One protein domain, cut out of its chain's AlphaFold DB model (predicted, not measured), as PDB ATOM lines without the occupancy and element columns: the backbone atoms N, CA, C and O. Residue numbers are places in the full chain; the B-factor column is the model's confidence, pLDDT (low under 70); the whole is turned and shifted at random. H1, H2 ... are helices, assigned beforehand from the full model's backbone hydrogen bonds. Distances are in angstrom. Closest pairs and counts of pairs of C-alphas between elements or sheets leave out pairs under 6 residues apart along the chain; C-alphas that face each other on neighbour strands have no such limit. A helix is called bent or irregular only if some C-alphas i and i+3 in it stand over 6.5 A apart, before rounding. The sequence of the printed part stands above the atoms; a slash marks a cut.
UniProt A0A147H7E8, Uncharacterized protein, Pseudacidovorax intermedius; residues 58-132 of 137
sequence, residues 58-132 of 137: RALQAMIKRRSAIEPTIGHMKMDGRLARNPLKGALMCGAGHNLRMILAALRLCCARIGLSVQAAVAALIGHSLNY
ATOM      1  N   ARG A  58     187.808 324.531 210.315       87.50
ATOM      2  CA  ARG A  58     187.164 325.483 211.246       87.50
ATOM      3  C   ARG A  58     185.906 326.124 210.644       87.50
ATOM      4  O   ARG A  58     184.913 326.294 211.345       87.50
ATOM      5  N   ALA A  59     185.931 326.427 209.345       86.75
ATOM      6  CA  ALA A  59     184.780 326.967 208.620       86.75
ATOM      7  C   ALA A  59     183.610 325.971 208.591       86.75
ATOM      8  O   ALA A  59     182.478 326.329 208.912       86.75
ATOM      9  N   LEU A  60     183.891 324.702 208.290       85.38
ATOM     10  CA  LEU A  60     182.878 323.653 208.280       85.38
ATOM     11  C   LEU A  60     182.300 323.403 209.678       85.38
ATOM     12  O   LEU A  60     181.089 323.281 209.836       85.38
ATOM     13  N   GLN A  61     183.145 323.411 210.710       86.56
ATOM     14  CA  GLN A  61     182.697 323.302 212.096       86.56
ATOM     15  C   GLN A  61     181.770 324.462 212.491       86.56
ATOM     16  O   GLN A  61     180.768 324.243 213.172       86.56
ATOM     17  N   ALA A  62     182.069 325.688 212.050       88.12
ATOM     18  CA  ALA A  62     181.206 326.842 212.282       88.12
ATOM     19  C   ALA A  62     179.844 326.695 211.581       88.12
ATOM     20  O   ALA A  62     178.819 327.002 212.190       88.12
ATOM     21  N   MET A  63     179.815 326.180 210.345       86.00
ATOM     22  CA  MET A  63     178.565 325.885 209.631       86.00
ATOM     23  C   MET A  63     177.729 324.826 210.357       86.00
ATOM     24  O   MET A  63     176.542 325.047 210.597       86.00
ATOM     25  N   ILE A  64     178.353 323.727 210.795       86.25
ATOM     26  CA  ILE A  64     177.678 322.681 211.580       86.25
ATOM     27  C   ILE A  64     177.109 323.267 212.876       86.25
ATOM     28  O   ILE A  64     175.942 323.055 213.183       86.25
ATOM     29  N   LYS A  65     177.892 324.068 213.613       86.31
ATOM     30  CA  LYS A  65     177.438 324.692 214.865       86.31
ATOM     31  C   LYS A  65     176.247 325.630 214.649       86.31
ATOM     32  O   LYS A  65     175.333 325.641 215.470       86.31
ATOM     33  N   ARG A  66     176.236 326.395 213.550       87.12
ATOM     34  CA  ARG A  66     175.078 327.219 213.165       87.12
ATOM     35  C   ARG A  66     173.851 326.348 212.893       87.12
ATOM     36  O   ARG A  66     172.787 326.658 213.415       87.12
ATOM     37  N   ARG A  67     174.005 325.240 212.155       86.19
ATOM     38  CA  ARG A  67     172.918 324.280 211.888       86.19
ATOM     39  C   ARG A  67     172.351 323.682 213.182       86.19
ATOM     40  O   ARG A  67     171.145 323.706 213.390       86.19
ATOM     41  N   SER A  68     173.209 323.241 214.097       86.19
ATOM     42  CA  SER A  68     172.766 322.683 215.382       86.19
ATOM     43  C   SER A  68     172.019 323.690 216.264       86.19
ATOM     44  O   SER A  68     171.212 323.284 217.091       86.19
ATOM     45  N   ALA A  69     172.261 324.995 216.101       86.94
ATOM     46  CA  ALA A  69     171.511 326.025 216.819       86.94
ATOM     47  C   ALA A  69     170.099 326.255 216.242       86.94
ATOM     48  O   ALA A  69     169.204 326.639 216.989       86.94
ATOM     49  N   ILE A  70     169.887 326.013 214.940       87.38
ATOM     50  CA  ILE A  70     168.587 326.222 214.269       87.38
ATOM     51  C   ILE A  70     167.694 324.976 214.282       87.38
ATOM     52  O   ILE A  70     166.469 325.099 214.283       87.38
ATOM     53  N   GLU A  71     168.280 323.775 214.307       87.38
ATOM     54  CA  GLU A  71     167.542 322.506 214.260       87.38
ATOM     55  C   GLU A  71     166.486 322.365 215.365       87.38
ATOM     56  O   GLU A  71     165.353 322.007 215.032       87.38
ATOM     57  N   PRO A  72     166.771 322.689 216.644       88.75
ATOM     58  CA  PRO A  72     165.762 322.625 217.697       88.75
ATOM     59  C   PRO A  72     164.571 323.535 217.406       88.75
ATOM     60  O   PRO A  72     163.423 323.138 217.591       88.75
ATOM     61  N   THR A  73     164.824 324.743 216.894       87.75
ATOM     62  CA  THR A  73     163.760 325.681 216.528       87.75
ATOM     63  C   THR A  73     162.884 325.111 215.416       87.75
ATOM     64  O   THR A  73     161.664 325.140 215.541       87.75
ATOM     65  N   ILE A  74     163.476 324.533 214.366       85.69
ATOM     66  CA  ILE A  74     162.725 323.879 213.283       85.69
ATOM     67  C   ILE A  74     161.934 322.673 213.815       85.69
ATOM     68  O   ILE A  74     160.788 322.469 213.418       85.69
ATOM     69  N   GLY A  75     162.511 321.890 214.729       87.50
ATOM     70  CA  GLY A  75     161.831 320.777 215.394       87.50
ATOM     71  C   GLY A  75     160.585 321.232 216.155       87.50
ATOM     72  O   GLY A  75     159.499 320.697 215.929       87.50
ATOM     73  N   HIS A  76     160.714 322.278 216.974       85.06
ATOM     74  CA  HIS A  76     159.582 322.905 217.656       85.06
ATOM     75  C   HIS A  76     158.546 323.440 216.668       85.06
ATOM     76  O   HIS A  76     157.363 323.155 216.807       85.06
ATOM     77  N   MET A  77     158.965 324.126 215.601       84.38
ATOM     78  CA  MET A  77     158.032 324.579 214.566       84.38
ATOM     79  C   MET A  77     157.252 323.419 213.937       84.38
ATOM     80  O   MET A  77     156.047 323.538 213.731       84.38
ATOM     81  N   LYS A  78     157.911 322.287 213.659       83.50
ATOM     82  CA  LYS A  78     157.269 321.086 213.102       83.50
ATOM     83  C   LYS A  78     156.226 320.490 214.043       83.50
ATOM     84  O   LYS A  78     155.116 320.193 213.590       83.50
ATOM     85  N   MET A  79     156.570 320.342 215.320       82.19
ATOM     86  CA  MET A  79     155.701 319.733 216.327       82.19
ATOM     87  C   MET A  79     154.575 320.677 216.761       82.19
ATOM     88  O   MET A  79     153.396 320.342 216.627       82.19
ATOM     89  N   ASP A  80     154.930 321.881 217.199       78.31
ATOM     90  CA  ASP A  80     154.012 322.860 217.788       78.31
ATOM     91  C   ASP A  80     153.178 323.570 216.711       78.31
ATOM     92  O   ASP A  80     151.996 323.853 216.902       78.31
ATOM     93  N   GLY A  81     153.758 323.795 215.527       73.19
ATOM     94  CA  GLY A  81     153.065 324.345 214.357       73.19
ATOM     95  C   GLY A  81     152.166 323.340 213.632       73.19
ATOM     96  O   GLY A  81     151.573 323.687 212.611       73.19
ATOM     97  N   ARG A  82     152.064 322.097 214.137       72.06
ATOM     98  CA  ARG A  82     151.271 320.996 213.556       72.06
ATOM     99  C   ARG A  82     151.543 320.819 212.057       72.06
ATOM    100  O   ARG A  82     150.627 320.492 211.296       72.06
ATOM    101  N   LEU A  83     152.802 320.999 211.639       77.81
ATOM    102  CA  LEU A  83     153.211 320.913 210.229       77.81
ATOM    103  C   LEU A  83     152.918 319.532 209.636       77.81
ATOM    104  O   LEU A  83     152.668 319.420 208.445       77.81
ATOM    105  N   ALA A  84     152.858 318.496 210.475       73.69
ATOM    106  CA  ALA A  84     152.451 317.154 210.068       73.69
ATOM    107  C   ALA A  84     150.972 317.042 209.636       73.69
ATOM    108  O   ALA A  84     150.621 316.105 208.930       73.69
ATOM    109  N   ARG A  85     150.088 317.958 210.067       75.81
ATOM    110  CA  ARG A  85     148.643 317.923 209.753       75.81
ATOM    111  C   ARG A  85     148.232 318.943 208.697       75.81
ATOM    112  O   ARG A  85     147.308 318.689 207.937       75.81
ATOM    113  N   ASN A  86     148.882 320.104 208.675       79.31
ATOM    114  CA  ASN A  86     148.659 321.125 207.654       79.31
ATOM    115  C   ASN A  86     150.009 321.717 207.224       79.31
ATOM    116  O   ASN A  86     150.420 322.746 207.767       79.31
ATOM    117  N   PRO A  87     150.712 321.063 206.284       74.62
ATOM    118  CA  PRO A  87     152.091 321.408 205.955       74.62
ATOM    119  C   PRO A  87     152.231 322.843 205.453       74.62
ATOM    120  O   PRO A  87     153.045 323.601 205.973       74.62
ATOM    121  N   LEU A  88     151.392 323.244 204.495       79.50
ATOM    122  CA  LEU A  88     151.522 324.539 203.828       79.50
ATOM    123  C   LEU A  88     151.094 325.697 204.744       79.50
ATOM    124  O   LEU A  88     151.860 326.628 204.994       79.50
ATOM    125  N   LYS A  89     149.875 325.630 205.295       76.81
ATOM    126  CA  LYS A  89     149.326 326.717 206.124       76.81
ATOM    127  C   LYS A  89     149.989 326.771 207.500       76.81
ATOM    128  O   LYS A  89     150.194 327.858 208.039       76.81
ATOM    129  N   GLY A  90     150.341 325.611 208.054       79.25
ATOM    130  CA  GLY A  90     151.093 325.517 209.299       79.25
ATOM    131  C   GLY A  90     152.481 326.141 209.162       79.25
ATOM    132  O   GLY A  90     152.884 326.895 210.045       79.25
ATOM    133  N   ALA A  91     153.184 325.901 208.045       83.19
ATOM    134  CA  ALA A  91     154.526 326.448 207.831       83.19
ATOM    135  C   ALA A  91     154.487 327.973 207.747       83.19
ATOM    136  O   ALA A  91     155.282 328.647 208.404       83.19
ATOM    137  N   LEU A  92     153.506 328.513 207.019       83.62
ATOM    138  CA  LEU A  92     153.320 329.952 206.875       83.62
ATOM    139  C   LEU A  92     153.063 330.640 208.225       83.62
ATOM    140  O   LEU A  92     153.749 331.597 208.571       83.62
ATOM    141  N   MET A  93     152.099 330.147 209.009       84.19
ATOM    142  CA  MET A  93     151.725 330.778 210.283       84.19
ATOM    143  C   MET A  93     152.783 330.579 211.371       84.19
ATOM    144  O   MET A  93     153.084 331.514 212.117       84.19
ATOM    145  N   CYS A  94     153.386 329.389 211.452       86.50
ATOM    146  CA  CYS A  94     154.448 329.116 212.414       86.50
ATOM    147  C   CYS A  94     155.699 329.960 212.120       86.50
ATOM    148  O   CYS A  94     156.250 330.588 213.030       86.50
ATOM    149  N   GLY A  95     156.088 330.049 210.842       86.25
ATOM    150  CA  GLY A  95     157.191 330.889 210.380       86.25
ATOM    151  C   GLY A  95     156.935 332.377 210.623       86.25
ATOM    152  O   GLY A  95     157.769 333.048 211.231       86.25
ATOM    153  N   ALA A  96     155.756 332.886 210.247       89.38
ATOM    154  CA  ALA A  96     155.373 334.275 210.504       89.38
ATOM    155  C   ALA A  96     155.420 334.607 212.004       89.38
ATOM    156  O   ALA A  96     156.043 335.589 212.409       89.38
ATOM    157  N   GLY A  97     154.840 333.750 212.849       89.88
ATOM    158  CA  GLY A  97     154.855 333.934 214.297       89.88
ATOM    159  C   GLY A  97     156.264 333.911 214.901       89.88
ATOM    160  O   GLY A  97     156.534 334.642 215.855       89.88
ATOM    161  N   HIS A  98     157.174 333.093 214.367       90.38
ATOM    162  CA  HIS A  98     158.572 333.084 214.797       90.38
ATOM    163  C   HIS A  98     159.313 334.363 214.387       90.38
ATOM    164  O   HIS A  98     159.977 334.977 215.224       90.38
ATOM    165  N   ASN A  99     159.138 334.813 213.143       92.12
ATOM    166  CA  ASN A  99     159.758 336.041 212.646       92.12
ATOM    167  C   ASN A  99     159.289 337.266 213.441       92.12
ATOM    168  O   ASN A  99     160.113 338.073 213.871       92.12
ATOM    169  N   LEU A 100     157.987 337.365 213.730       94.62
ATOM    170  CA  LEU A 100     157.433 338.432 214.572       94.62
ATOM    171  C   LEU A 100     158.037 338.421 215.982       94.62
ATOM    172  O   LEU A 100     158.389 339.476 216.506       94.62
ATOM    173  N   ARG A 101     158.220 337.240 216.590       93.38
ATOM    174  CA  ARG A 101     158.890 337.117 217.897       93.38
ATOM    175  C   ARG A 101     160.325 337.644 217.861       93.38
ATOM    176  O   ARG A 101     160.711 338.363 218.782       93.38
ATOM    177  N   MET A 102     161.089 337.346 216.809       93.06
ATOM    178  CA  MET A 102     162.454 337.867 216.652       93.06
ATOM    179  C   MET A 102     162.482 339.387 216.459       93.06
ATOM    180  O   MET A 102     163.266 340.066 217.120       93.06
ATOM    181  N   ILE A 103     161.593 339.932 215.621       96.81
ATOM    182  CA  ILE A 103     161.471 341.384 215.406       96.81
ATOM    183  C   ILE A 103     161.150 342.087 216.727       96.81
ATOM    184  O   ILE A 103     161.837 343.030 217.114       96.81
ATOM    185  N   LEU A 104     160.155 341.599 217.470       97.19
ATOM    186  CA  LEU A 104     159.778 342.187 218.754       97.19
ATOM    187  C   LEU A 104     160.904 342.090 219.795       97.19
ATOM    188  O   LEU A 104     161.068 343.004 220.598       97.19
ATOM    189  N   ALA A 105     161.687 341.008 219.808       96.50
ATOM    190  CA  ALA A 105     162.853 340.890 220.684       96.50
ATOM    191  C   ALA A 105     163.942 341.920 220.330       96.50
ATOM    192  O   ALA A 105     164.480 342.577 221.222       96.50
ATOM    193  N   ALA A 106     164.217 342.113 219.037       96.56
ATOM    194  CA  ALA A 106     165.169 343.113 218.561       96.56
ATOM    195  C   ALA A 106     164.718 344.543 218.901       96.56
ATOM    196  O   ALA A 106     165.518 345.337 219.396       96.56
ATOM    197  N   LEU A 107     163.430 344.852 218.711       97.44
ATOM    198  CA  LEU A 107     162.853 346.147 219.076       97.44
ATOM    199  C   LEU A 107     162.961 346.408 220.581       97.44
ATOM    200  O   LEU A 107     163.425 347.472 220.975       97.44
ATOM    201  N   ARG A 108     162.629 345.426 221.430       97.75
ATOM    202  CA  ARG A 108     162.783 345.556 222.892       97.75
ATOM    203  C   ARG A 108     164.227 345.852 223.294       97.75
ATOM    204  O   ARG A 108     164.457 346.728 224.125       97.75
ATOM    205  N   LEU A 109     165.195 345.165 222.687       96.88
ATOM    206  CA  LEU A 109     166.616 345.415 222.935       96.88
ATOM    207  C   LEU A 109     167.042 346.815 222.465       96.88
ATOM    208  O   LEU A 109     167.805 347.488 223.155       96.88
ATOM    209  N   CYS A 110     166.545 347.261 221.312       96.50
ATOM    210  CA  CYS A 110     166.793 348.601 220.792       96.50
ATOM    211  C   CYS A 110     166.247 349.676 221.744       96.50
ATOM    212  O   CYS A 110     167.001 350.551 222.167       96.50
ATOM    213  N   CYS A 111     164.986 349.555 222.167       97.25
ATOM    214  CA  CYS A 111     164.369 350.462 223.134       97.25
ATOM    215  C   CYS A 111     165.139 350.500 224.460       97.25
ATOM    216  O   CYS A 111     165.388 351.583 224.981       97.25
ATOM    217  N   ALA A 112     165.568 349.346 224.982       96.94
ATOM    218  CA  ALA A 112     166.359 349.281 226.211       96.94
ATOM    219  C   ALA A 112     167.707 350.011 226.077       96.94
ATOM    220  O   ALA A 112     168.098 350.759 226.970       96.94
ATOM    221  N   ARG A 113     168.404 349.840 224.945       96.62
ATOM    222  CA  ARG A 113     169.671 350.538 224.669       96.62
ATOM    223  C   ARG A 113     169.480 352.047 224.575       96.62
ATOM    224  O   ARG A 113     170.227 352.779 225.212       96.62
ATOM    225  N   ILE A 114     168.469 352.499 223.831       96.50
ATOM    226  CA  ILE A 114     168.144 353.926 223.715       96.50
ATOM    227  C   ILE A 114     167.798 354.496 225.093       96.50
ATOM    228  O   ILE A 114     168.332 355.535 225.467       96.50
ATOM    229  N   GLY A 115     166.966 353.799 225.873       96.19
ATOM    230  CA  GLY A 115     166.598 354.212 227.227       96.19
ATOM    231  C   GLY A 115     167.815 354.408 228.134       96.19
ATOM    232  O   GLY A 115     167.943 355.459 228.754       96.19
ATOM    233  N   LEU A 116     168.746 353.450 228.146       96.50
ATOM    234  CA  LEU A 116     169.998 353.555 228.906       96.50
ATOM    235  C   LEU A 116     170.868 354.730 228.439       96.50
ATOM    236  O   LEU A 116     171.399 355.471 229.264       96.50
ATOM    237  N   SER A 117     171.000 354.934 227.126       95.00
ATOM    238  CA  SER A 117     171.760 356.061 226.573       95.00
ATOM    239  C   SER A 117     171.148 357.413 226.947       95.00
ATOM    240  O   SER A 117     171.875 358.328 227.327       95.00
ATOM    241  N   VAL A 118     169.817 357.535 226.897       95.88
ATOM    242  CA  VAL A 118     169.099 358.748 227.317       95.88
ATOM    243  C   VAL A 118     169.293 358.997 228.812       95.88
ATOM    244  O   VAL A 118     169.613 360.116 229.201       95.88
ATOM    245  N   GLN A 119     169.171 357.966 229.653       95.62
ATOM    246  CA  GLN A 119     169.412 358.082 231.095       95.62
ATOM    247  C   GLN A 119     170.833 358.567 231.404       95.62
ATOM    248  O   GLN A 119     171.005 359.461 232.232       95.62
ATOM    249  N   ALA A 120     171.841 358.030 230.713       94.44
ATOM    250  CA  ALA A 120     173.226 358.462 230.870       94.44
ATOM    251  C   ALA A 120     173.427 359.933 230.466       94.44
ATOM    252  O   ALA A 120     174.082 360.685 231.188       94.44
ATOM    253  N   ALA A 121     172.828 360.366 229.352       94.19
ATOM    254  CA  ALA A 121     172.902 361.754 228.897       94.19
ATOM    255  C   ALA A 121     172.226 362.724 229.881       94.19
ATOM    256  O   ALA A 121     172.797 363.758 230.223       94.19
ATOM    257  N   VAL A 122     171.040 362.371 230.386       95.06
ATOM    258  CA  VAL A 122     170.325 363.167 231.397       95.06
ATOM    259  C   VAL A 122     171.141 363.266 232.687       95.06
ATOM    260  O   VAL A 122     171.307 364.362 233.218       95.06
ATOM    261  N   ALA A 123     171.707 362.155 233.170       93.94
ATOM    262  CA  ALA A 123     172.558 362.157 234.357       93.94
ATOM    263  C   ALA A 123     173.802 363.049 234.181       93.94
ATOM    264  O   ALA A 123     174.143 363.808 235.088       93.94
ATOM    265  N   ALA A 124     174.439 363.015 233.006       92.50
ATOM    266  CA  ALA A 124     175.581 363.870 232.690       92.50
ATOM    267  C   ALA A 124     175.207 365.364 232.656       92.50
ATOM    268  O   ALA A 124     175.937 366.187 233.204       92.50
ATOM    269  N   LEU A 125     174.057 365.716 232.071       92.69
ATOM    270  CA  LEU A 125     173.553 367.095 232.032       92.69
ATOM    271  C   LEU A 125     173.205 367.629 233.426       92.69
ATOM    272  O   LEU A 125     173.548 368.767 233.758       92.69
ATOM    273  N   ILE A 126     172.557 366.810 234.260       92.69
ATOM    274  CA  ILE A 126     172.268 367.160 235.655       92.69
ATOM    275  C   ILE A 126     173.579 367.343 236.424       92.69
ATOM    276  O   ILE A 126     173.756 368.368 237.076       92.69
ATOM    277  N   GLY A 127     174.524 366.406 236.300       87.50
ATOM    278  CA  GLY A 127     175.844 366.511 236.929       87.50
ATOM    279  C   GLY A 127     176.597 367.777 236.512       87.50
ATOM    280  O   GLY A 127     177.107 368.498 237.365       87.50
ATOM    281  N   HIS A 128     176.598 368.106 235.218       86.06
ATOM    282  CA  HIS A 128     177.193 369.343 234.711       86.06
ATOM    283  C   HIS A 128     176.525 370.590 235.312       86.06
ATOM    284  O   HIS A 128     177.213 371.511 235.740       86.06
ATOM    285  N   SER A 129     175.193 370.604 235.401       78.19
ATOM    286  CA  SER A 129     174.423 371.725 235.962       78.19
ATOM    287  C   SER A 129     174.646 371.911 237.468       78.19
ATOM    288  O   SER A 129     174.667 373.041 237.952       78.19
ATOM    289  N   LEU A 130     174.836 370.820 238.214       78.75
ATOM    290  CA  LEU A 130     175.155 370.866 239.644       78.75
ATOM    291  C   LEU A 130     176.585 371.363 239.899       78.75
ATOM    292  O   LEU A 130     176.794 372.127 240.836       78.75
ATOM    293  N   ASN A 131     177.540 370.995 239.041       75.06
ATOM    294  CA  ASN A 131     178.929 371.456 239.131       75.06
ATOM    295  C   ASN A 131     179.111 372.929 238.712       75.06
ATOM    296  O   ASN A 131     180.082 373.556 239.120       75.06
ATOM    297  N   TYR A 132     178.186 373.487 237.921       63.38
ATOM    298  CA  TYR A 132     178.206 374.883 237.457       63.38
ATOM    299  C   TYR A 132     177.404 375.862 238.329       63.38
ATOM    300  O   TYR A 132     177.294 377.034 237.967       63.38
TER     301      TYR A 132
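AT A GLANCE: This is residues 58 to 132 of the 137 residues of an uncharacterized protein of Pseudacidovorax intermedius (UniProt A0A147H7E8). One very long helix, H2, and a shorter bent helix, H1, meet near their ends in a lopsided V, and both far ends stick out free. The 75 printed residues, all helix in class, hold H1 then H2 and no named strand. The whole is extended, with a radius of gyration of the C-alphas of 21.6 A, and flat, spanning 69 by 36 by 13 A.

IN THESE COORDINATES: Find C-alpha 87 at (152.091, 321.408, 205.955); from there H2, residues 87 to 131, runs 65.8 A to C-alpha 131 at (178.929, 371.456, 239.131). H1, residues 58 to 80, was assigned as one helix by its hydrogen bonds but is bent: C-alphas 69 and 72 are 6.7 A apart. Its arms are H1a, residues 58 to 69, 16.6 A, and H1b, residues 72 to 80, 11.8 A, at a shallow tilt of 25 degrees.

HOW THE PARTS SIT: Look at residues 91 to 95 of H2, which alone only just touch H1b, with 3 pairs of C-alphas within 8 A; the closest, Met 77 and Cys 94, are 6.2 A apart. They run opposite ways at a steep tilt of 55 degrees. H1a and H2 are apart. In H1a, H1b and H2 every O i to N i+4 pair is within hydrogen-bond range.

THE WHOLE: The C-alphas farthest apart, of Arg 85 and Tyr 132, are 69.9 A apart. Residues 58 to 72 and 99 to 132 stand free. The printed part has no cut, and the H1 to H2 link is short. Only residue 132 has pLDDT under 70.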